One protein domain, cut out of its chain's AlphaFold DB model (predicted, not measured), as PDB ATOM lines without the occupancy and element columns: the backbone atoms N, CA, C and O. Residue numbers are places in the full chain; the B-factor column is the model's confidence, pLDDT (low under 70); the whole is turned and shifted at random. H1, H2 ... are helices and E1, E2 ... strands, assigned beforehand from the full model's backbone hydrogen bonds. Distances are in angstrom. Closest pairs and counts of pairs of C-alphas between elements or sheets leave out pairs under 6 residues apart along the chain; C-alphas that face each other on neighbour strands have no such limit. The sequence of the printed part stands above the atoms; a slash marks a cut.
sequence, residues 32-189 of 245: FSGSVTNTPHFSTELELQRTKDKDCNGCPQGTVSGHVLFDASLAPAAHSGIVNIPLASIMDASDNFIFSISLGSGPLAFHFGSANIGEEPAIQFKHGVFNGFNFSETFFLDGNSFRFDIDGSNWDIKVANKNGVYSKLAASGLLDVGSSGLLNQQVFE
ATOM      1  N   PHE A  32      10.928 -55.173 -43.662       97.25
ATOM      2  CA  PHE A  32      11.145 -54.627 -44.999       97.25
ATOM      3  C   PHE A  32      12.632 -54.490 -45.294       97.25
ATOM      4  O   PHE A  32      13.473 -54.431 -44.391       97.25
ATOM      5  N   SER A  33      12.951 -54.425 -46.583       95.69
ATOM      6  CA  SER A  33      14.314 -54.268 -47.068       95.69
ATOM      7  C   SER A  33      14.422 -53.199 -48.143       95.69
ATOM      8  O   SER A  33      13.434 -52.651 -48.636       95.69
ATOM      9  N   GLY A  34      15.659 -52.874 -48.480       93.56
ATOM     10  CA  GLY A  34      15.992 -51.993 -49.573       93.56
ATOM     11  C   GLY A  34      17.488 -51.969 -49.829       93.56
ATOM     12  O   GLY A  34      18.274 -52.740 -49.271       93.56
ATOM     13  N   SER A  35      17.894 -51.025 -50.661       89.88
ATOM     14  CA  SER A  35      19.267 -50.842 -51.102       89.88
ATOM     15  C   SER A  35      19.717 -49.399 -50.932       89.88
ATOM     16  O   SER A  35      18.937 -48.456 -51.070       89.88
ATOM     17  N   VAL A  36      21.008 -49.227 -50.667       87.94
ATOM     18  CA  VAL A  36      21.716 -47.954 -50.805       87.94
ATOM     19  C   VAL A  36      22.166 -47.825 -52.259       87.94
ATOM     20  O   VAL A  36      22.867 -48.696 -52.766       87.94
ATOM     21  N   THR A  37      21.782 -46.744 -52.938       86.12
ATOM     22  CA  THR A  37      22.068 -46.531 -54.371       86.12
ATOM     23  C   THR A  37      23.084 -45.428 -54.630       86.12
ATOM     24  O   THR A  37      23.727 -45.427 -55.679       86.12
ATOM     25  N   ASN A  38      23.260 -44.488 -53.699       85.69
ATOM     26  CA  ASN A  38      24.243 -43.416 -53.825       85.69
ATOM     27  C   ASN A  38      24.825 -43.040 -52.462       85.69
ATOM     28  O   ASN A  38      24.098 -42.909 -51.484       85.69
ATOM     29  N   THR A  39      26.135 -42.810 -52.411       84.69
ATOM     30  CA  THR A  39      26.831 -42.280 -51.227       84.69
ATOM     31  C   THR A  39      27.868 -41.243 -51.658       84.69
ATOM     32  O   THR A  39      29.075 -41.476 -51.551       84.69
ATOM     33  N   PRO A  40      27.447 -40.120 -52.269       79.81
ATOM     34  CA  PRO A  40      28.380 -39.205 -52.921       79.81
ATOM     35  C   PRO A  40      29.269 -38.460 -51.916       79.81
ATOM     36  O   PRO A  40      30.379 -38.054 -52.265       79.81
ATOM     37  N   HIS A  41      28.803 -38.283 -50.676       73.75
ATOM     38  CA  HIS A  41      29.480 -37.516 -49.637       73.75
ATOM     39  C   HIS A  41      29.219 -38.127 -48.256       73.75
ATOM     40  O   HIS A  41      28.141 -38.645 -48.017       73.75
ATOM     41  N   PHE A  42      30.172 -38.017 -47.331       72.44
ATOM     42  CA  PHE A  42      30.005 -38.436 -45.932       72.44
ATOM     43  C   PHE A  42      29.764 -39.940 -45.706       72.44
ATOM     44  O   PHE A  42      29.247 -40.337 -44.670       72.44
ATOM     45  N   SER A  43      30.109 -40.803 -46.670       71.00
ATOM     46  CA  SER A  43      29.859 -42.250 -46.566       71.00
ATOM     47  C   SER A  43      30.595 -42.905 -45.398       71.00
ATOM     48  O   SER A  43      30.120 -43.894 -44.854       71.00
ATOM     49  N   THR A  44      31.772 -42.382 -45.050       73.19
ATOM     50  CA  THR A  44      32.589 -42.902 -43.950       73.19
ATOM     51  C   THR A  44      32.013 -42.471 -42.610       73.19
ATOM     52  O   THR A  44      31.914 -43.289 -41.709       73.19
ATOM     53  N   GLU A  45      31.607 -41.206 -42.512       74.75
ATOM     54  CA  GLU A  45      30.953 -40.617 -41.350       74.75
ATOM     55  C   GLU A  45      29.637 -41.347 -41.075       74.75
ATOM     56  O   GLU A  45      29.420 -41.833 -39.975       74.75
ATOM     57  N   LEU A  46      28.794 -41.526 -42.096       77.44
ATOM     58  CA  LEU A  46      27.513 -42.230 -41.977       77.44
ATOM     59  C   LEU A  46      27.652 -43.745 -41.748       77.44
ATOM     60  O   LEU A  46      26.639 -44.433 -41.704       77.44
ATOM     61  N   GLU A  47      28.877 -44.276 -41.689       74.00
ATOM     62  CA  GLU A  47      29.175 -45.713 -41.594       74.00
ATOM     63  C   GLU A  47      28.571 -46.566 -42.734       74.00
ATOM     64  O   GLU A  47      28.564 -47.799 -42.698       74.00
ATOM     65  N   LEU A  48      28.146 -45.919 -43.824       74.50
ATOM     66  CA  LEU A  48      27.627 -46.541 -45.039       74.50
ATOM     67  C   LEU A  48      28.800 -46.944 -45.941       74.50
ATOM     68  O   LEU A  48      29.075 -46.321 -46.974       74.50
ATOM     69  N   GLN A  49      29.544 -47.970 -45.519       62.31
ATOM     70  CA  GLN A  49      30.707 -48.445 -46.268       62.31
ATOM     71  C   GLN A  49      30.307 -48.998 -47.638       62.31
ATOM     72  O   GLN A  49      29.370 -49.776 -47.772       62.31
ATOM     73  N   ARG A  50      31.080 -48.640 -48.668       58.03
ATOM     74  CA  ARG A  50      31.005 -49.287 -49.981       58.03
ATOM     75  C   ARG A  50      31.698 -50.640 -49.892       58.03
ATOM     76  O   ARG A  50      32.918 -50.677 -49.716       58.03
ATOM     77  N   THR A  51      30.978 -51.745 -50.039       52.72
ATOM     78  CA  THR A  51      31.653 -53.030 -50.244       52.72
ATOM     79  C   THR A  51      32.301 -53.031 -51.629       52.72
ATOM     80  O   THR A  51      31.729 -52.589 -52.628       52.72
ATOM     81  N   LYS A  52      33.562 -53.470 -51.688       51.75
ATOM     82  CA  LYS A  52      34.260 -53.700 -52.955       51.75
ATOM     83  C   LYS A  52      33.702 -54.979 -53.564       51.75
ATOM     84  O   LYS A  52      34.225 -56.054 -53.280       51.75
ATOM     85  N   ASP A  53      32.651 -54.867 -54.365       55.00
ATOM     86  CA  ASP A  53      32.220 -56.003 -55.167       55.00
ATOM     87  C   ASP A  53      33.111 -56.150 -56.405       55.00
ATOM     88  O   ASP A  53      33.569 -55.164 -56.993       55.00
ATOM     89  N   LYS A  54      33.368 -57.395 -56.804       52.19
ATOM     90  CA  LYS A  54      34.269 -57.741 -57.914       52.19
ATOM     91  C   LYS A  54      33.770 -57.192 -59.258       52.19
ATOM     92  O   LYS A  54      34.582 -56.943 -60.147       52.19
ATOM     93  N   ASP A  55      32.463 -56.942 -59.350       59.59
ATOM     94  CA  ASP A  55      31.766 -56.465 -60.546       59.59
ATOM     95  C   ASP A  55      31.428 -54.963 -60.509       59.59
ATOM     96  O   ASP A  55      30.990 -54.401 -61.513       59.59
ATOM     97  N   CYS A  56      31.680 -54.271 -59.390       56.16
ATOM     98  CA  CYS A  56      31.600 -52.816 -59.350       56.16
ATOM     99  C   CYS A  56      32.625 -52.197 -58.397       56.16
ATOM    100  O   CYS A  56      32.463 -52.157 -57.176       56.16
ATOM    101  N   ASN A  57      33.670 -51.621 -58.988       54.91
ATOM    102  CA  ASN A  57      34.728 -50.939 -58.261       54.91
ATOM    103  C   ASN A  57      34.233 -49.557 -57.784       54.91
ATOM    104  O   ASN A  57      34.405 -48.551 -58.470       54.91
ATOM    105  N   GLY A  58      33.588 -49.517 -56.613       57.28
ATOM    106  CA  GLY A  58      33.119 -48.282 -55.974       57.28
ATOM    107  C   GLY A  58      31.610 -48.036 -56.018       57.28
ATOM    108  O   GLY A  58      31.200 -46.902 -55.765       57.28
ATOM    109  N   CYS A  59      30.790 -49.055 -56.296       60.91
ATOM    110  CA  CYS A  59      29.348 -48.936 -56.083       60.91
ATOM    111  C   CYS A  59      29.041 -48.785 -54.585       60.91
ATOM    112  O   CYS A  59      29.680 -49.432 -53.753       60.91
ATOM    113  N   PRO A  60      28.058 -47.955 -54.219       56.59
ATOM    114  CA  PRO A  60      27.413 -48.086 -52.927       56.59
ATOM    115  C   PRO A  60      26.719 -49.446 -52.891       56.59
ATOM    116  O   PRO A  60      25.803 -49.716 -53.659       56.59
ATOM    117  N   GLN A  61      27.213 -50.321 -52.033       62.09
ATOM    118  CA  GLN A  61      26.523 -51.533 -51.637       62.09
ATOM    119  C   GLN A  61      26.281 -51.390 -50.146       62.09
ATOM    120  O   GLN A  61      27.212 -51.308 -49.352       62.09
ATOM    121  N   GLY A  62      25.013 -51.300 -49.798       71.69
ATOM    122  CA  GLY A  62      24.531 -51.284 -48.435       71.69
ATOM    123  C   GLY A  62      23.088 -51.743 -48.477       71.69
ATOM    124  O   GLY A  62      22.365 -51.445 -49.432       71.69
ATOM    125  N   THR A  63      22.687 -52.505 -47.475       84.62
ATOM    126  CA  THR A  63      21.298 -52.909 -47.309       84.62
ATOM    127  C   THR A  63      20.595 -51.900 -46.425       84.62
ATOM    128  O   THR A  63      21.182 -51.344 -45.495       84.62
ATOM    129  N   VAL A  64      19.328 -51.679 -46.728       90.69
ATOM    130  CA  VAL A  64      18.385 -51.098 -45.784       90.69
ATOM    131  C   VAL A  64      17.546 -52.238 -45.257       90.69
ATOM    132  O   VAL A  64      17.119 -53.095 -46.029       90.69
ATOM    133  N   SER A  65      17.332 -52.267 -43.954       92.69
ATOM    134  CA  SER A  65      16.437 -53.231 -43.330       92.69
ATOM    135  C   SER A  65      15.713 -52.575 -42.178       92.69
ATOM    136  O   SER A  65      16.264 -51.697 -41.513       92.69
ATOM    137  N   GLY A  66      14.501 -53.026 -41.917       95.00
ATOM    138  CA  GLY A  66      13.722 -52.491 -40.825       95.00
ATOM    139  C   GLY A  66      12.509 -53.333 -40.511       95.00
ATOM    140  O   GLY A  66      12.284 -54.387 -41.108       95.00
ATOM    141  N   HIS A  67      11.746 -52.824 -39.560       96.12
ATOM    142  CA  HIS A  67      10.539 -53.436 -39.052       96.12
ATOM    143  C   HIS A  67       9.438 -52.385 -38.937       96.12
ATOM    144  O   HIS A  67       9.719 -51.218 -38.652       96.12
ATOM    145  N   VAL A  68       8.192 -52.788 -39.162       97.62
ATOM    146  CA  VAL A  68       7.020 -51.929 -38.994       97.62
ATOM    147  C   VAL A  68       5.847 -52.707 -38.413       97.62
ATOM    148  O   VAL A  68       5.565 -53.824 -38.838       97.62
ATOM    149  N   LEU A  69       5.124 -52.074 -37.495       97.06
ATOM    150  CA  LEU A  69       3.817 -52.476 -36.995       97.06
ATOM    151  C   LEU A  69       2.791 -51.416 -37.408       97.06
ATOM    152  O   LEU A  69       2.962 -50.231 -37.124       97.06
ATOM    153  N   PHE A  70       1.719 -51.830 -38.077       95.50
ATOM    154  CA  PHE A  70       0.688 -50.912 -38.567       95.50
ATOM    155  C   PHE A  70      -0.709 -51.535 -38.506       95.50
ATOM    156  O   PHE A  70      -0.855 -52.758 -38.486       95.50
ATOM    157  N   ASP A  71      -1.747 -50.695 -38.492       94.25
ATOM    158  CA  ASP A  71      -3.138 -51.148 -38.578       94.25
ATOM    159  C   ASP A  71      -3.490 -51.506 -40.029       94.25
ATOM    160  O   ASP A  71      -3.752 -50.652 -40.881       94.25
ATOM    161  N   ALA A  72      -3.494 -52.801 -40.317       92.94
ATOM    162  CA  ALA A  72      -3.811 -53.344 -41.625       92.94
ATOM    163  C   ALA A  72      -5.298 -53.223 -41.979       92.94
ATOM    164  O   ALA A  72      -5.644 -53.333 -43.154       92.94
ATOM    165  N   SER A  73      -6.181 -52.950 -41.010       91.88
ATOM    166  CA  SER A  73      -7.591 -52.664 -41.307       91.88
ATOM    167  C   SER A  73      -7.768 -51.347 -42.076       91.88
ATOM    168  O   SER A  73      -8.770 -51.164 -42.769       91.88
ATOM    169  N   LEU A  74      -6.765 -50.461 -42.010       93.06
ATOM    170  CA  LEU A  74      -6.705 -49.198 -42.745       93.06
ATOM    171  C   LEU A  74      -6.022 -49.335 -44.115       93.06
ATOM    172  O   LEU A  74      -6.011 -48.374 -44.890       93.06
ATOM    173  N   ALA A  75      -5.461 -50.511 -44.436       91.88
ATOM    174  CA  ALA A  75      -4.846 -50.769 -45.733       91.88
ATOM    175  C   ALA A  75      -5.892 -50.602 -46.846       91.88
ATOM    176  O   ALA A  75      -6.961 -51.223 -46.806       91.88
ATOM    177  N   PRO A  76      -5.634 -49.753 -47.854       93.12
ATOM    178  CA  PRO A  76      -6.656 -49.436 -48.828       93.12
ATOM    179  C   PRO A  76      -6.853 -50.604 -49.803       93.12
ATOM    180  O   PRO A  76      -5.939 -51.378 -50.082       93.12
ATOM    181  N   ALA A  77      -8.048 -50.708 -50.383       90.88
ATOM    182  CA  ALA A  77      -8.333 -51.731 -51.385       90.88
ATOM    183  C   ALA A  77      -7.472 -51.563 -52.653       90.88
ATOM    184  O   ALA A  77      -6.942 -50.482 -52.943       90.88
ATOM    185  N   ALA A  78      -7.397 -52.626 -53.459       90.19
ATOM    186  CA  ALA A  78      -6.814 -52.554 -54.793       90.19
ATOM    187  C   ALA A  78      -7.446 -51.413 -55.613       90.19
ATOM    188  O   ALA A  78      -8.637 -51.128 -55.487       90.19
ATOM    189  N   HIS A  79      -6.646 -50.768 -56.465       89.50
ATOM    190  CA  HIS A  79      -7.053 -49.622 -57.299       89.50
ATOM    191  C   HIS A  79      -7.360 -48.308 -56.550       89.50
ATOM    192  O   HIS A  79      -7.797 -47.342 -57.172       89.50
ATOM    193  N   SER A  80      -7.083 -48.232 -55.247       89.06
ATOM    194  CA  SER A  80      -6.993 -46.962 -54.507       89.06
ATOM    195  C   SER A  80      -5.799 -46.110 -54.960       89.06
ATOM    196  O   SER A  80      -4.830 -46.636 -55.488       89.06
ATOM    197  N   GLY A  81      -5.827 -44.790 -54.758       93.44
ATOM    198  CA  GLY A  81      -4.663 -43.934 -55.019       93.44
ATOM    199  C   GLY A  81      -3.485 -44.207 -54.070       93.44
ATOM    200  O   GLY A  81      -3.316 -45.307 -53.545       93.44
ATOM    201  N   ILE A  82      -2.662 -43.186 -53.839       95.50
ATOM    202  CA  ILE A  82      -1.682 -43.226 -52.748       95.50
ATOM    203  C   ILE A  82      -2.413 -42.900 -51.444       95.50
ATOM    204  O   ILE A  82      -3.147 -41.913 -51.384       95.50
ATOM    205  N   VAL A  83      -2.221 -43.730 -50.423       96.56
ATOM    206  CA  VAL A  83      -2.780 -43.544 -49.081       96.56
ATOM    207  C   VAL A  83      -1.654 -43.697 -48.070       96.56
ATOM    208  O   VAL A  83      -0.930 -44.691 -48.097       96.56
ATOM    209  N   ASN A  84      -1.527 -42.715 -47.181       96.50
ATOM    210  CA  ASN A  84      -0.643 -42.775 -46.025       96.50
ATOM    211  C   ASN A  84      -1.468 -43.218 -44.817       96.50
ATOM    212  O   ASN A  84      -2.504 -42.617 -44.530       96.50
ATOM    213  N   ILE A  85      -1.011 -44.257 -44.131       95.50
ATOM    214  CA  ILE A  85      -1.589 -44.728 -42.876       95.50
ATOM    215  C   ILE A  85      -0.621 -44.305 -41.774       95.50
ATOM    216  O   ILE A  85       0.509 -44.806 -41.757       95.50
ATOM    217  N   PRO A  86      -1.019 -43.373 -40.895       95.19
ATOM    218  CA  PRO A  86      -0.177 -42.949 -39.789       95.19
ATOM    219  C   PRO A  86       0.238 -44.129 -38.913       95.19
ATOM    220  O   PRO A  86      -0.572 -45.007 -38.608       95.19
ATOM    221  N   LEU A  87       1.502 -44.140 -38.508       95.38
ATOM    222  CA  LEU A  87       1.987 -45.035 -37.471       95.38
ATOM    223  C   LEU A  87       1.617 -44.432 -36.119       95.38
ATOM    224  O   LEU A  87       1.822 -43.244 -35.879       95.38
ATOM    225  N   ALA A  88       1.063 -45.252 -35.237       91.75
ATOM    226  CA  ALA A  88       0.570 -44.812 -33.942       91.75
ATOM    227  C   ALA A  88       1.171 -45.656 -32.822       91.75
ATOM    228  O   ALA A  88       1.568 -46.802 -33.029       91.75
ATOM    229  N   SER A  89       1.192 -45.085 -31.618       91.06
ATOM    230  CA  SER A  89       1.507 -45.847 -30.414       91.06
ATOM    231  C   SER A  89       0.455 -46.937 -30.205       91.06
ATOM    232  O   SER A  89      -0.747 -46.668 -30.247       91.06
ATOM    233  N   ILE A  90       0.918 -48.165 -29.986       89.62
ATOM    234  CA  ILE A  90       0.078 -49.337 -29.752       89.62
ATOM    235  C   ILE A  90       0.415 -49.870 -28.362       89.62
ATOM    236  O   ILE A  90       1.583 -49.949 -27.982       89.62
ATOM    237  N   MET A  91      -0.614 -50.219 -27.590       87.81
ATOM    238  CA  MET A  91      -0.434 -50.787 -26.255       87.81
ATOM    239  C   MET A  91       0.460 -52.033 -26.321       87.81
ATOM    240  O   MET A  91       0.316 -52.855 -27.224       87.81
ATOM    241  N   ASP A  92       1.396 -52.138 -25.377       85.38
ATOM    242  CA  ASP A  92       2.406 -53.203 -25.276       85.38
ATOM    243  C   ASP A  92       3.423 -53.289 -26.432       85.38
ATOM    244  O   ASP A  92       4.299 -54.156 -26.413       85.38
ATOM    245  N   ALA A  93       3.375 -52.381 -27.410       89.56
ATOM    246  CA  ALA A  93       4.395 -52.259 -28.444       89.56
ATOM    247  C   ALA A  93       5.420 -51.181 -28.066       89.56
ATOM    248  O   ALA A  93       5.071 -50.035 -27.790       89.56
ATOM    249  N   SER A  94       6.708 -51.535 -28.076       90.81
ATOM    250  CA  SER A  94       7.781 -50.538 -27.962       90.81
ATOM    251  C   SER A  94       7.917 -49.720 -29.248       90.81
ATOM    252  O   SER A  94       7.660 -50.240 -30.332       90.81
ATOM    253  N   ASP A  95       8.417 -48.492 -29.155       90.38
ATOM    254  CA  ASP A  95       8.601 -47.615 -30.317       90.38
ATOM    255  C   ASP A  95       9.461 -48.251 -31.430       90.38
ATOM    256  O   ASP A  95       9.084 -48.237 -32.600       90.38
ATOM    257  N   ASN A  96      10.560 -48.927 -31.075       86.94
ATOM    258  CA  ASN A  96      11.413 -49.643 -32.040       86.94
ATOM    259  C   ASN A  96      10.698 -50.819 -32.727       86.94
ATOM    260  O   ASN A  96      11.078 -51.222 -33.827       86.94
ATOM    261  N   PHE A  97       9.694 -51.389 -32.056       91.56
ATOM    262  CA  PHE A  97       8.833 -52.431 -32.610       91.56
ATOM    263  C   PHE A  97       7.711 -51.838 -33.471       91.56
ATOM    264  O   PHE A  97       7.230 -52.500 -34.381       91.56
ATOM    265  N   ILE A  98       7.318 -50.581 -33.240       94.25
ATOM    266  CA  ILE A  98       6.367 -49.882 -34.110       94.25
ATOM    267  C   ILE A  98       7.014 -49.531 -35.442       94.25
ATOM    268  O   ILE A  98       6.453 -49.796 -36.503       94.25
ATOM    269  N   PHE A  99       8.201 -48.941 -35.394       96.31
ATOM    270  CA  PHE A  99       8.986 -48.679 -36.584       96.31
ATOM    271  C   PHE A  99      10.456 -48.618 -36.224       96.31
ATOM    272  O   PHE A  99      10.855 -47.902 -35.305       96.31
ATOM    273  N   SER A 100      11.260 -49.323 -37.004       94.50
ATOM    274  CA  SER A 100      12.696 -49.123 -37.031       94.50
ATOM    275  C   SER A 100      13.224 -49.301 -38.441       94.50
ATOM    276  O   SER A 100      12.744 -50.128 -39.213       94.50
ATOM    277  N   ILE A 101      14.243 -48.526 -38.774       93.81
ATOM    278  CA  ILE A 101      14.986 -48.652 -40.018       93.81
ATOM    279  C   ILE A 101      16.463 -48.484 -39.716       93.81
ATOM    280  O   ILE A 101      16.857 -47.595 -38.971       93.81
ATOM    281  N   SER A 102      17.275 -49.364 -40.284       91.25
ATOM    282  CA  SER A 102      18.727 -49.360 -40.165       91.25
ATOM    283  C   SER A 102      19.349 -49.317 -41.552       91.25
ATOM    284  O   SER A 102      18.930 -50.039 -42.463       91.25
ATOM    285  N   LEU A 103      20.355 -48.461 -41.705       88.19
ATOM    286  CA  LEU A 103      21.084 -48.284 -42.952       88.19
ATOM    287  C   LEU A 103      22.499 -48.860 -42.806       88.19
ATOM    288  O   LEU A 103      23.244 -48.461 -41.914       88.19
ATOM    289  N   GLY A 104      22.888 -49.766 -43.707       76.94
ATOM    290  CA  GLY A 104      24.222 -50.372 -43.704       76.94
ATOM    291  C   GLY A 104      24.442 -51.412 -42.596       76.94
ATOM    292  O   GLY A 104      23.503 -51.902 -41.978       76.94
ATOM    293  N   SER A 105      25.708 -51.797 -42.389       60.47
ATOM    294  CA  SER A 105      26.109 -52.857 -41.444       60.47
ATOM    295  C   SER A 105      26.556 -52.354 -40.062       60.47
ATOM    296  O   SER A 105      26.670 -53.161 -39.143       60.47
ATOM    297  N   GLY A 106      26.834 -51.054 -39.914       58.66
ATOM    298  CA  GLY A 106      27.008 -50.355 -38.633       58.66
ATOM    299  C   GLY A 106      25.888 -49.317 -38.547       58.66
ATOM    300  O   GLY A 106      25.896 -48.400 -39.365       58.66
ATOM    301  N   PRO A 107      24.824 -49.533 -37.751       68.12
ATOM    302  CA  PRO A 107      23.526 -49.020 -38.159       68.12
ATOM    303  C   PRO A 107      23.324 -47.581 -37.704       68.12
ATOM    304  O   PRO A 107      23.069 -47.307 -36.529       68.12
ATOM    305  N   LEU A 108      23.321 -46.671 -38.676       81.50
ATOM    306  CA  LEU A 108      22.521 -45.465 -38.549       81.50
ATOM    307  C   LEU A 108      21.056 -45.917 -38.500       81.50
ATOM    308  O   LEU A 108      20.526 -46.427 -39.494       81.50
ATOM    309  N   ALA A 109      20.455 -45.815 -37.317       88.06
ATOM    310  CA  ALA A 109      19.134 -46.346 -37.030       88.06
ATOM    311  C   ALA A 109      18.168 -45.235 -36.626       88.06
ATOM    312  O   ALA A 109      18.501 -44.369 -35.820       88.06
ATOM    313  N   PHE A 110      16.955 -45.316 -37.155       90.00
ATOM    314  CA  PHE A 110      15.857 -44.398 -36.878       90.00
ATOM    315  C   PHE A 110      14.654 -45.206 -36.415       90.00
ATOM    316  O   PHE A 110      14.476 -46.350 -36.841       90.00
ATOM    317  N   HIS A 111      13.853 -44.636 -35.525       91.75
ATOM    318  CA  HIS A 111      12.740 -45.347 -34.906       91.75
ATOM    319  C   HIS A 111      11.578 -44.419 -34.584       91.75
ATOM    320  O   HIS A 111      11.748 -43.203 -34.467       91.75
ATOM    321  N   PHE A 112      10.390 -45.008 -34.432       91.75
ATOM    322  CA  PHE A 112       9.203 -44.298 -33.959       91.75
ATOM    323  C   PHE A 112       9.483 -43.561 -32.637       91.75
ATOM    324  O   PHE A 112      10.389 -43.927 -31.898       91.75
ATOM    325  N   GLY A 113       8.733 -42.501 -32.332       87.06
ATOM    326  CA  GLY A 113       8.857 -41.787 -31.052       87.06
ATOM    327  C   GLY A 113      10.142 -40.967 -30.860       87.06
ATOM    328  O   GLY A 113      10.261 -40.251 -29.864       87.06
ATOM    329  N   SER A 114      11.083 -41.003 -31.810       86.56
ATOM    330  CA  SER A 114      12.303 -40.192 -31.768       86.56
ATOM    331  C   SER A 114      11.981 -38.694 -31.699       86.56
ATOM    332  O   SER A 114      11.132 -38.175 -32.423       86.56
ATOM    333  N   ALA A 115      12.695 -37.965 -30.836       84.31
ATOM    334  CA  ALA A 115      12.394 -36.563 -30.521       84.31
ATOM    335  C   ALA A 115      12.547 -35.590 -31.710       84.31
ATOM    336  O   ALA A 115      12.050 -34.467 -31.647       84.31
ATOM    337  N   ASN A 116      13.247 -36.000 -32.772       89.12
ATOM    338  CA  ASN A 116      13.596 -35.149 -33.913       89.12
ATOM    339  C   ASN A 116      12.832 -35.502 -35.199       89.12
ATOM    340  O   ASN A 116      13.263 -35.124 -36.294       89.12
ATOM    341  N   ILE A 117      11.727 -36.236 -35.074       87.12
ATOM    342  CA  ILE A 117      10.840 -36.549 -36.193       87.12
ATOM    343  C   ILE A 117      10.129 -35.263 -36.648       87.12
ATOM    344  O   ILE A 117       9.525 -34.553 -35.843       87.12
ATOM    345  N   GLY A 118      10.240 -34.937 -37.939       79.06
ATOM    346  CA  GLY A 118       9.728 -33.690 -38.518       79.06
ATOM    347  C   GLY A 118       8.264 -33.747 -38.960       79.06
ATOM    348  O   GLY A 118       7.574 -32.729 -38.915       79.06
ATOM    349  N   GLU A 119       7.791 -34.923 -39.370       83.25
ATOM    350  CA  GLU A 119       6.417 -35.178 -39.822       83.25
ATOM    351  C   GLU A 119       5.898 -36.483 -39.215       83.25
ATOM    352  O   GLU A 119       6.690 -37.348 -38.853       83.25
ATOM    353  N   GLU A 120       4.577 -36.636 -39.111       90.19
ATOM    354  CA  GLU A 120       3.966 -37.868 -38.602       90.19
ATOM    355  C   GLU A 120       4.391 -39.075 -39.463       90.19
ATOM    356  O   GLU A 120       4.070 -39.107 -40.658       90.19
ATOM    357  N   PRO A 121       5.109 -40.063 -38.891       95.06
ATOM    358  CA  PRO A 121       5.519 -41.252 -39.620       95.06
ATOM    359  C   PRO A 121       4.308 -41.995 -40.169       95.06
ATOM    360  O   PRO A 121       3.337 -42.223 -39.450       95.06
ATOM    361  N   ALA A 122       4.373 -42.425 -41.422       97.31
ATOM    362  CA  ALA A 122       3.299 -43.189 -42.038       97.31
ATOM    363  C   ALA A 122       3.842 -44.303 -42.927       97.31
ATOM    364  O   ALA A 122       4.826 -44.129 -43.645       97.31
ATOM    365  N   ILE A 123       3.141 -45.435 -42.941       98.31
ATOM    366  CA  ILE A 123       3.301 -46.437 -43.992       98.31
ATOM    367  C   ILE A 123       2.459 -46.029 -45.202       98.31
ATOM    368  O   ILE A 123       1.308 -45.607 -45.071       98.31
ATOM    369  N   GLN A 124       3.035 -46.132 -46.395       98.00
ATOM    370  CA  GLN A 124       2.395 -45.711 -47.631       98.00
ATOM    371  C   GLN A 124       1.961 -46.920 -48.458       98.00
ATOM    372  O   GLN A 124       2.731 -47.851 -48.698       98.00
ATOM    373  N   PHE A 125       0.734 -46.866 -48.968       97.81
ATOM    374  CA  PHE A 125       0.191 -47.831 -49.917       97.81
ATOM    375  C   PHE A 125      -0.180 -47.136 -51.224       97.81
ATOM    376  O   PHE A 125      -0.649 -45.999 -51.226       97.81
ATOM    377  N   LYS A 126      -0.015 -47.835 -52.346       97.12
ATOM    378  CA  LYS A 126      -0.440 -47.382 -53.673       97.12
ATOM    379  C   LYS A 126      -1.236 -48.490 -54.340       97.12
ATOM    380  O   LYS A 126      -0.693 -49.557 -54.592       97.12
ATOM    381  N   HIS A 127      -2.513 -48.255 -54.631       95.19
ATOM    382  CA  HIS A 127      -3.415 -49.293 -55.149       95.19
ATOM    383  C   HIS A 127      -3.449 -50.558 -54.270       95.19
ATOM    384  O   HIS A 127      -3.501 -51.668 -54.795       95.19
ATOM    385  N   GLY A 128      -3.409 -50.390 -52.945       94.12
ATOM    386  CA  GLY A 128      -3.478 -51.490 -51.974       94.12
ATOM    387  C   GLY A 128      -2.211 -52.332 -51.817       94.12
ATOM    388  O   GLY A 128      -2.243 -53.336 -51.115       94.12
ATOM    389  N   VAL A 129      -1.090 -51.943 -52.435       96.00
ATOM    390  CA  VAL A 129       0.217 -52.576 -52.198       96.00
ATOM    391  C   VAL A 129       1.166 -51.619 -51.496       96.00
ATOM    392  O   VAL A 129       1.070 -50.404 -51.681       96.00
ATOM    393  N   PHE A 130       2.077 -52.170 -50.696       97.81
ATOM    394  CA  PHE A 130       3.103 -51.403 -49.999       97.81
ATOM    395  C   PHE A 130       3.917 -50.560 -50.989       97.81
ATOM    396  O   PHE A 130       4.352 -51.059 -52.028       97.81
ATOM    397  N   ASN A 131       4.095 -49.281 -50.675       98.00
ATOM    398  CA  ASN A 131       4.791 -48.296 -51.501       98.00
ATOM    399  C   ASN A 131       5.875 -47.543 -50.709       98.00
ATOM    400  O   ASN A 131       6.328 -46.500 -51.165       98.00
ATOM    401  N   GLY A 132       6.292 -48.064 -49.552       98.06
ATOM    402  CA  GLY A 132       7.306 -47.464 -48.687       98.06
ATOM    403  C   GLY A 132       6.709 -46.641 -47.545       98.06
ATOM    404  O   GLY A 132       5.668 -47.013 -47.000       98.06
ATOM    405  N   PHE A 133       7.360 -45.539 -47.171       98.19
ATOM    406  CA  PHE A 133       6.996 -44.745 -45.990       98.19
ATOM    407  C   PHE A 133       6.953 -43.247 -46.297       98.19
ATOM    408  O   PHE A 133       7.546 -42.791 -47.271       98.19
ATOM    409  N   ASN A 134       6.262 -42.488 -45.453       96.69
ATOM    410  CA  ASN A 134       6.540 -41.071 -45.256       96.69
ATOM    411  C   ASN A 134       7.207 -40.925 -43.885       96.69
ATOM    412  O   ASN A 134       6.602 -41.268 -42.868       96.69
ATOM    413  N   PHE A 135       8.464 -40.495 -43.860       96.12
ATOM    414  CA  PHE A 135       9.243 -40.360 -42.634       96.12
ATOM    415  C   PHE A 135      10.306 -39.284 -42.809       96.12
ATOM    416  O   PHE A 135      10.987 -39.245 -43.831       96.12
ATOM    417  N   SER A 136      10.497 -38.440 -41.800       95.75
ATOM    418  CA  SER A 136      11.591 -37.473 -41.786       95.75
ATOM    419  C   SER A 136      12.132 -37.324 -40.374       95.75
ATOM    420  O   SER A 136      11.363 -37.079 -39.446       95.75
ATOM    421  N   GLU A 137      13.446 -37.441 -40.206       95.25
ATOM    422  CA  GLU A 137      14.116 -37.254 -38.922       95.25
ATOM    423  C   GLU A 137      15.420 -36.470 -39.081       95.25
ATOM    424  O   GLU A 137      16.233 -36.724 -39.972       95.25
ATOM    425  N   THR A 138      15.639 -35.504 -38.188       95.06
ATOM    426  CA  THR A 138      16.919 -34.794 -38.081       95.06
ATOM    427  C   THR A 138      17.832 -35.478 -37.069       95.06
ATOM    428  O   THR A 138      17.412 -35.804 -35.965       95.06
ATOM    429  N   PHE A 139      19.113 -35.620 -37.393       92.88
ATOM    430  CA  PHE A 139      20.115 -36.176 -36.487       92.88
ATOM    431  C   PHE A 139      21.444 -35.423 -36.588       92.88
ATOM    432  O   PHE A 139      21.681 -34.648 -37.520       92.88
ATOM    433  N   PHE A 140      22.317 -35.629 -35.603       91.44
ATOM    434  CA  PHE A 140      23.634 -35.001 -35.546       91.44
ATOM    435  C   PHE A 140      24.722 -36.059 -35.521       91.44
ATOM    436  O   PHE A 140      24.644 -37.020 -34.760       91.44
ATOM    437  N   LEU A 141      25.755 -35.843 -36.324       87.81
ATOM    438  CA  LEU A 141      26.902 -36.730 -36.419       87.81
ATOM    439  C   LEU A 141      28.149 -35.894 -36.711       87.81
ATOM    440  O   LEU A 141      28.139 -35.043 -37.603       87.81
ATOM    441  N   ASP A 142      29.201 -36.088 -35.916       86.44
ATOM    442  CA  ASP A 142      30.472 -35.353 -36.018       86.44
ATOM    443  C   ASP A 142      30.305 -33.824 -36.113       86.44
ATOM    444  O   ASP A 142      30.982 -33.135 -36.876       86.44
ATOM    445  N   GLY A 143      29.350 -33.278 -35.352       87.94
ATOM    446  CA  GLY A 143      29.050 -31.842 -35.326       87.94
ATOM    447  C   GLY A 143      28.303 -31.308 -36.554       87.94
ATOM    448  O   GLY A 143      28.015 -30.114 -36.611       87.94
ATOM    449  N   ASN A 144      27.951 -32.164 -37.515       89.81
ATOM    450  CA  ASN A 144      27.110 -31.820 -38.655       89.81
ATOM    451  C   ASN A 144      25.661 -32.240 -38.389       89.81
ATOM    452  O   ASN A 144      25.402 -33.286 -37.797       89.81
ATOM    453  N   SER A 145      24.716 -31.419 -38.846       93.75
ATOM    454  CA  SER A 145      23.289 -31.737 -38.811       93.75
ATOM    455  C   SER A 145      22.871 -32.356 -40.138       93.75
ATOM    456  O   SER A 145      23.167 -31.816 -41.209       93.75
ATOM    457  N   PHE A 146      22.178 -33.479 -40.059       94.56
ATOM    458  CA  PHE A 146      21.664 -34.225 -41.191       94.56
ATOM    459  C   PHE A 146      20.161 -34.400 -41.046       94.56
ATOM    460  O   PHE A 146      19.633 -34.406 -39.937       94.56
ATOM    461  N   ARG A 147      19.481 -34.587 -42.171       95.50
ATOM    462  CA  ARG A 147      18.091 -35.016 -42.199       95.50
ATOM    463  C   ARG A 147      17.977 -36.255 -43.059       95.50
ATOM    464  O   ARG A 147      18.484 -36.258 -44.181       95.50
ATOM    465  N   PHE A 148      17.355 -37.277 -42.503       95.44
ATOM    466  CA  PHE A 148      16.939 -38.474 -43.200       95.44
ATOM    467  C   PHE A 148      15.482 -38.300 -43.621       95.44
ATOM    468  O   PHE A 148      14.647 -37.998 -42.778       95.44
ATOM    469  N   ASP A 149      15.200 -38.454 -44.911       96.81
ATOM    470  CA  ASP A 149      13.871 -38.329 -45.503       96.81
ATOM    471  C   ASP A 149      13.530 -39.631 -46.254       96.81
ATOM    472  O   ASP A 149      14.356 -40.144 -47.012       96.81
ATOM    473  N   ILE A 150      12.311 -40.145 -46.082       97.50
ATOM    474  CA  ILE A 150      11.701 -41.205 -46.892       97.50
ATOM    475  C   ILE A 150      10.388 -40.665 -47.463       97.50
ATOM    476  O   ILE A 150       9.524 -40.232 -46.703       97.50
ATOM    477  N   ASP A 151      10.230 -40.737 -48.785       97.06
ATOM    478  CA  ASP A 151       8.968 -40.470 -49.480       97.06
ATOM    479  C   ASP A 151       8.664 -41.604 -50.468       97.06
ATOM    480  O   ASP A 151       9.304 -41.777 -51.520       97.06
ATOM    481  N   GLY A 152       7.695 -42.429 -50.078       97.62
ATOM    482  CA  GLY A 152       7.393 -43.686 -50.734       97.62
ATOM    483  C   GLY A 152       8.599 -44.622 -50.679       97.62
ATOM    484  O   GLY A 152       9.141 -44.904 -49.609       97.62
ATOM    485  N   SER A 153       9.030 -45.121 -51.838       97.50
ATOM    486  CA  SER A 153      10.175 -46.030 -51.933       97.50
ATOM    487  C   SER A 153      11.522 -45.319 -51.852       97.50
ATOM    488  O   SER A 153      12.537 -45.985 -51.684       97.50
ATOM    489  N   ASN A 154      11.570 -44.005 -52.071       97.62
ATOM    490  CA  ASN A 154      12.833 -43.281 -52.146       97.62
ATOM    491  C   ASN A 154      13.218 -42.791 -50.763       97.62
ATOM    492  O   ASN A 154      12.380 -42.250 -50.045       97.62
ATOM    493  N   TRP A 155      14.496 -42.909 -50.431       96.44
ATOM    494  CA  TRP A 155      15.034 -42.283 -49.238       96.44
ATOM    495  C   TRP A 155      16.326 -41.544 -49.543       96.44
ATOM    496  O   TRP A 155      17.094 -41.932 -50.433       96.44
ATOM    497  N   ASP A 156      16.579 -40.483 -48.789       95.38
ATOM    498  CA  ASP A 156      17.837 -39.764 -48.831       95.38
ATOM    499  C   ASP A 156      18.250 -39.207 -47.467       95.38
ATOM    500  O   ASP A 156      17.460 -39.066 -46.541       95.38
ATOM    501  N   ILE A 157      19.546 -38.941 -47.340       94.62
ATOM    502  CA  ILE A 157      20.137 -38.195 -46.240       94.62
ATOM    503  C   ILE A 157      20.744 -36.942 -46.842       94.62
ATOM    504  O   ILE A 157      21.597 -37.023 -47.732       94.62
ATOM    505  N   LYS A 158      20.357 -35.778 -46.330       95.38
ATOM    506  CA  LYS A 158      20.932 -34.487 -46.711       95.38
ATOM    507  C   LYS A 158      21.628 -33.847 -45.521       95.38
ATOM    508  O   LYS A 158      21.122 -33.886 -44.406       95.38
ATOM    509  N   VAL A 159      22.762 -33.197 -45.763       94.88
ATOM    510  CA  VAL A 159      23.445 -32.383 -44.749       94.88
ATOM    511  C   VAL A 159      22.936 -30.940 -44.789       94.88
ATOM    512  O   VAL A 159      22.680 -30.381 -45.868       94.88
ATOM    513  N   ALA A 160      22.792 -30.330 -43.613       94.94
ATOM    514  CA  ALA A 160      22.485 -28.916 -43.472       94.94
ATOM    515  C   ALA A 160      23.668 -28.061 -43.944       94.94
ATOM    516  O   ALA A 160      24.828 -28.302 -43.608       94.94
ATOM    517  N   ASN A 161      23.384 -27.020 -44.723       92.94
ATOM    518  CA  ASN A 161      24.373 -25.984 -45.004       92.94
ATOM    519  C   ASN A 161      24.496 -24.999 -43.822       92.94
ATOM    520  O   ASN A 161      23.772 -25.089 -42.833       92.94
ATOM    521  N   LYS A 162      25.389 -24.006 -43.940       91.25
ATOM    522  CA  LYS A 162      25.625 -22.988 -42.892       91.25
ATOM    523  C   LYS A 162      24.381 -22.181 -42.489       91.25
ATOM    524  O   LYS A 162      24.388 -21.574 -41.427       91.25
ATOM    525  N   ASN A 163      23.342 -22.173 -43.324       93.06
ATOM    526  CA  ASN A 163      22.082 -21.475 -43.073       93.06
ATOM    527  C   ASN A 163      20.992 -22.419 -42.525       93.06
ATOM    528  O   ASN A 163      19.833 -22.024 -42.465       93.06
ATOM    529  N   GLY A 164      21.332 -23.668 -42.183       90.62
ATOM    530  CA  GLY A 164      20.386 -24.667 -41.676       90.62
ATOM    531  C   GLY A 164      19.531 -25.348 -42.751       90.62
ATOM    532  O   GLY A 164      18.564 -26.022 -42.418       90.62
ATOM    533  N   VAL A 165      19.853 -25.188 -44.041       94.75
ATOM    534  CA  VAL A 165      19.066 -25.775 -45.141       94.75
ATOM    535  C   VAL A 165      19.666 -27.104 -45.597       94.75
ATOM    536  O   VAL A 165      20.799 -27.148 -46.089       94.75
ATOM    537  N   TYR A 166      18.875 -28.176 -45.509       94.81
ATOM    538  CA  TYR A 166      19.219 -29.517 -45.990       94.81
ATOM    539  C   TYR A 166      19.159 -29.581 -47.518       94.81
ATOM    540  O   TYR A 166      18.087 -29.615 -48.115       94.81
ATOM    541  N   SER A 167      20.320 -29.550 -48.170       92.06
ATOM    542  CA  SER A 167      20.392 -29.391 -49.636       92.06
ATOM    543  C   SER A 167      21.458 -30.243 -50.313       92.06
ATOM    544  O   SER A 167      21.330 -30.554 -51.495       92.06
ATOM    545  N   LYS A 168      22.504 -30.650 -49.588       92.50
ATOM    546  CA  LYS A 168      23.579 -31.471 -50.145       92.50
ATOM    547  C   LYS A 168      23.335 -32.937 -49.805       92.50
ATOM    548  O   LYS A 168      23.317 -33.295 -48.630       92.50
ATOM    549  N   LEU A 169      23.183 -33.762 -50.839       92.56
ATOM    550  CA  LEU A 169      23.002 -35.206 -50.714       92.56
ATOM    551  C   LEU A 169      24.231 -35.856 -50.062       92.56
ATOM    552  O   LEU A 169      25.356 -35.641 -50.516       92.56
ATOM    553  N   ALA A 170      24.009 -36.645 -49.018       91.06
ATOM    554  CA  ALA A 170      25.014 -37.454 -48.337       91.06
ATOM    555  C   ALA A 170      24.847 -38.941 -48.689       91.06
ATOM    556  O   ALA A 170      25.803 -39.597 -49.100       91.06
ATOM    557  N   ALA A 171      23.617 -39.451 -48.662       90.94
ATOM    558  CA  ALA A 171      23.302 -40.802 -49.112       90.94
ATOM    559  C   ALA A 171      21.889 -40.872 -49.692       90.94
ATOM    560  O   ALA A 171      21.060 -40.022 -49.385       90.94
ATOM    561  N   SER A 172      21.614 -41.867 -50.527       93.19
ATOM    562  CA  SER A 172      20.262 -42.190 -50.982       93.19
ATOM    563  C   SER A 172      20.120 -43.664 -51.303       93.19
ATOM    564  O   SER A 172      21.110 -44.371 -51.528       93.19
ATOM    565  N   GLY A 173      18.874 -44.098 -51.427       93.06
ATOM    566  CA  GLY A 173      18.554 -45.456 -51.807       93.06
ATOM    567  C   GLY A 173      17.083 -45.669 -52.110       93.06
ATOM    568  O   GLY A 173      16.317 -44.721 -52.294       93.06
ATOM    569  N   LEU A 174      16.725 -46.946 -52.202       95.25
ATOM    570  CA  LEU A 174      15.384 -47.411 -52.527       95.25
ATOM    571  C   LEU A 174      14.954 -48.493 -51.543       95.25
ATOM    572  O   LEU A 174      15.756 -49.351 -51.191       95.25
ATOM    573  N   LEU A 175      13.691 -48.471 -51.138       97.38
ATOM    574  CA  LEU A 175      13.024 -49.577 -50.462       97.38
ATOM    575  C   LEU A 175      12.424 -50.534 -51.493       97.38
ATOM    576  O   LEU A 175      11.951 -50.106 -52.551       97.38
ATOM    577  N   ASP A 176      12.411 -51.818 -51.161       97.12
ATOM    578  CA  ASP A 176      11.698 -52.828 -51.930       97.12
ATOM    579  C   ASP A 176      10.193 -52.653 -51.695       97.12
ATOM    580  O   ASP A 176       9.716 -52.663 -50.564       97.12
ATOM    581  N   VAL A 177       9.427 -52.465 -52.769       97.38
ATOM    582  CA  VAL A 177       7.987 -52.161 -52.708       97.38
ATOM    583  C   VAL A 177       7.149 -53.172 -53.489       97.38
ATOM    584  O   VAL A 177       7.660 -54.041 -54.195       97.38
ATOM    585  N   GLY A 178       5.829 -53.050 -53.382       96.12
ATOM    586  CA  GLY A 178       4.862 -53.946 -54.000       96.12
ATOM    587  C   GLY A 178       4.465 -55.102 -53.086       96.12
ATOM    588  O   GLY A 178       4.656 -55.062 -51.872       96.12
ATOM    589  N   SER A 179       3.895 -56.155 -53.674       92.12
ATOM    590  CA  SER A 179       3.350 -57.308 -52.935       92.12
ATOM    591  C   SER A 179       4.389 -58.099 -52.137       92.12
ATOM    592  O   SER A 179       4.017 -58.886 -51.275       92.12
ATOM    593  N   SER A 180       5.672 -57.919 -52.444       92.06
ATOM    594  CA  SER A 180       6.788 -58.618 -51.801       92.06
ATOM    595  C   SER A 180       7.700 -57.681 -51.007       92.06
ATOM    596  O   SER A 180       8.741 -58.128 -50.545       92.06
ATOM    597  N   GLY A 181       7.333 -56.402 -50.858       94.94
ATOM    598  CA  GLY A 181       8.141 -55.434 -50.107       94.94
ATOM    599  C   GLY A 181       7.983 -55.534 -48.584       94.94
ATOM    600  O   GLY A 181       8.861 -55.093 -47.853       94.94
ATOM    601  N   LEU A 182       6.892 -56.151 -48.111       97.38
ATOM    602  CA  LEU A 182       6.690 -56.512 -46.705       97.38
ATOM    603  C   LEU A 182       6.874 -58.021 -46.524       97.38
ATOM    604  O   LEU A 182       6.114 -58.825 -47.076       97.38
ATOM    605  N   LEU A 183       7.870 -58.390 -45.731       96.94
ATOM    606  CA  LEU A 183       8.320 -59.748 -45.450       96.94
ATOM    607  C   LEU A 183       7.904 -60.170 -44.035       96.94
ATOM    608  O   LEU A 183       7.571 -59.333 -43.201       96.94
ATOM    609  N   ASN A 184       7.923 -61.479 -43.769       96.62
ATOM    610  CA  ASN A 184       7.705 -62.060 -42.434       96.62
ATOM    611  C   ASN A 184       6.467 -61.524 -41.691       96.62
ATOM    612  O   ASN A 184       6.504 -61.354 -40.476       96.62
ATOM    613  N   GLN A 185       5.378 -61.263 -42.419       96.06
ATOM    614  CA  GLN A 185       4.190 -60.631 -41.850       96.06
ATOM    615  C   GLN A 185       3.556 -61.502 -40.759       96.06
ATOM    616  O   GLN A 185       3.312 -62.692 -40.981       96.06
ATOM    617  N   GLN A 186       3.262 -60.912 -39.600       95.31
ATOM    618  CA  GLN A 186       2.625 -61.586 -38.466       95.31
ATOM    619  C   GLN A 186       1.522 -60.715 -37.868       95.31
ATOM    620  O   GLN A 186       1.613 -59.491 -37.851       95.31
ATOM    621  N   VAL A 187       0.465 -61.355 -37.367       94.81
ATOM    622  CA  VAL A 187      -0.583 -60.655 -36.619       94.81
ATOM    623  C   VAL A 187      -0.050 -60.317 -35.233       94.81
ATOM    624  O   VAL A 187       0.476 -61.188 -34.542       94.81
ATOM    625  N   PHE A 188      -0.202 -59.058 -34.838       92.81
ATOM    626  CA  PHE A 188       0.066 -58.594 -33.488       92.81
ATOM    627  C   PHE A 188      -1.257 -58.413 -32.747       92.81
ATOM    628  O   PHE A 188      -2.127 -57.656 -33.179       92.81
ATOM    629  N   GLU A 189      -1.398 -59.099 -31.618       88.38
ATOM    630  CA  GLU A 189      -2.546 -58.967 -30.727       88.38
ATOM    631  C   GLU A 189      -2.107 -58.187 -29.480       88.38
ATOM    632  O   GLU A 189      -1.343 -58.725 -28.673       88.38
TER     633      GLU A 189
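Overview. This is residues 32 to 189 of the 245 residues of the protein "PEP-CTERM protein-sorting domain-containing protein" of Nitrosospira multiformis (UniProt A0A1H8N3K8). One antiparallel sheet of ten strands curls like part of a barrel and folds back on itself: E3, E6, E7, E8 and E9 form one leaf, E1, E2, E4 and E5 the other, and E10 is the hinge. The barrel stays open, with edge strands E3 and E5 apart; the tiny helix H1 sits on the sheet, and the long link of residues 39 to 62 reaches up to 28 A from the mean of the C-alphas. The printed part has 158 residues with one named helix and eleven named strands, in the chain order E1 E2 E3 H1 E4 E5 E6 E7 E8 E9 E10 E11; the class is mostly strand. Across the sheet the order is E3 E6 E7 E8 E9 E10 E1 E2 E4 E5; the whole is compact, with a radius of gyration of the C-alphas of 16.1 A and spans of 42 by 38 by 29 A.

Arrangement. Start at E1, residues 32 to 38, which forms a hairpin with E2, residues 63 to 71: look for N 34 and O 64, 2.9 A apart. Next to E2 is E4, residues 99 to 103, with N 67 and O 100 at 2.9 A, and then edge strand E5, residues 108 to 111, with N 101 and O 110 at 2.9 A. On E1's other side is E10, residues 166 to 175, which bends by 76 degrees at residue 170; N 35 and O 174 are 2.8 A apart. E6, residues 122 to 126, E7, residues 129 to 141, E8, residues 144 to 152, E9, residues 154 to 160, and E10 form a meander, each strand the antiparallel neighbour of the one before; N 148 and O 137 are 2.8 A apart. E3, residues 82 to 86, is the other edge, with N 83 and O 125 at 2.9 A. H1, residues 95 to 98, is on the sheet at a height of 4.8 A, over none of its strands, and is too short for any O i to N i+4 pair. E11, residues 182 to 188, pairs with no named strand; its closest C-alpha to E1 is Leu 182, 5.1 A from that of Phe 32.

Along the chain. Find C-alpha 32 at (11.145, -54.627, -44.999), where E1 begins. E7 is the longest strand, 34.8 A from C-alpha 129 at (0.217, -52.576, -52.198) to C-alpha 141, and bends by 59 degrees at residue 138. E2 and E8 each span 26.0 A, and E11 ends at C-alpha 188, (0.066, -58.594, -33.488).

Size, cuts and confidence. The farthest C-alphas, Asn 57 and Met 91, are 47.5 A apart. The printed part has no cut, and E1 to E2 is the long link. Look for pLDDT under 70 at residues 49 to 61 and 105 to 107.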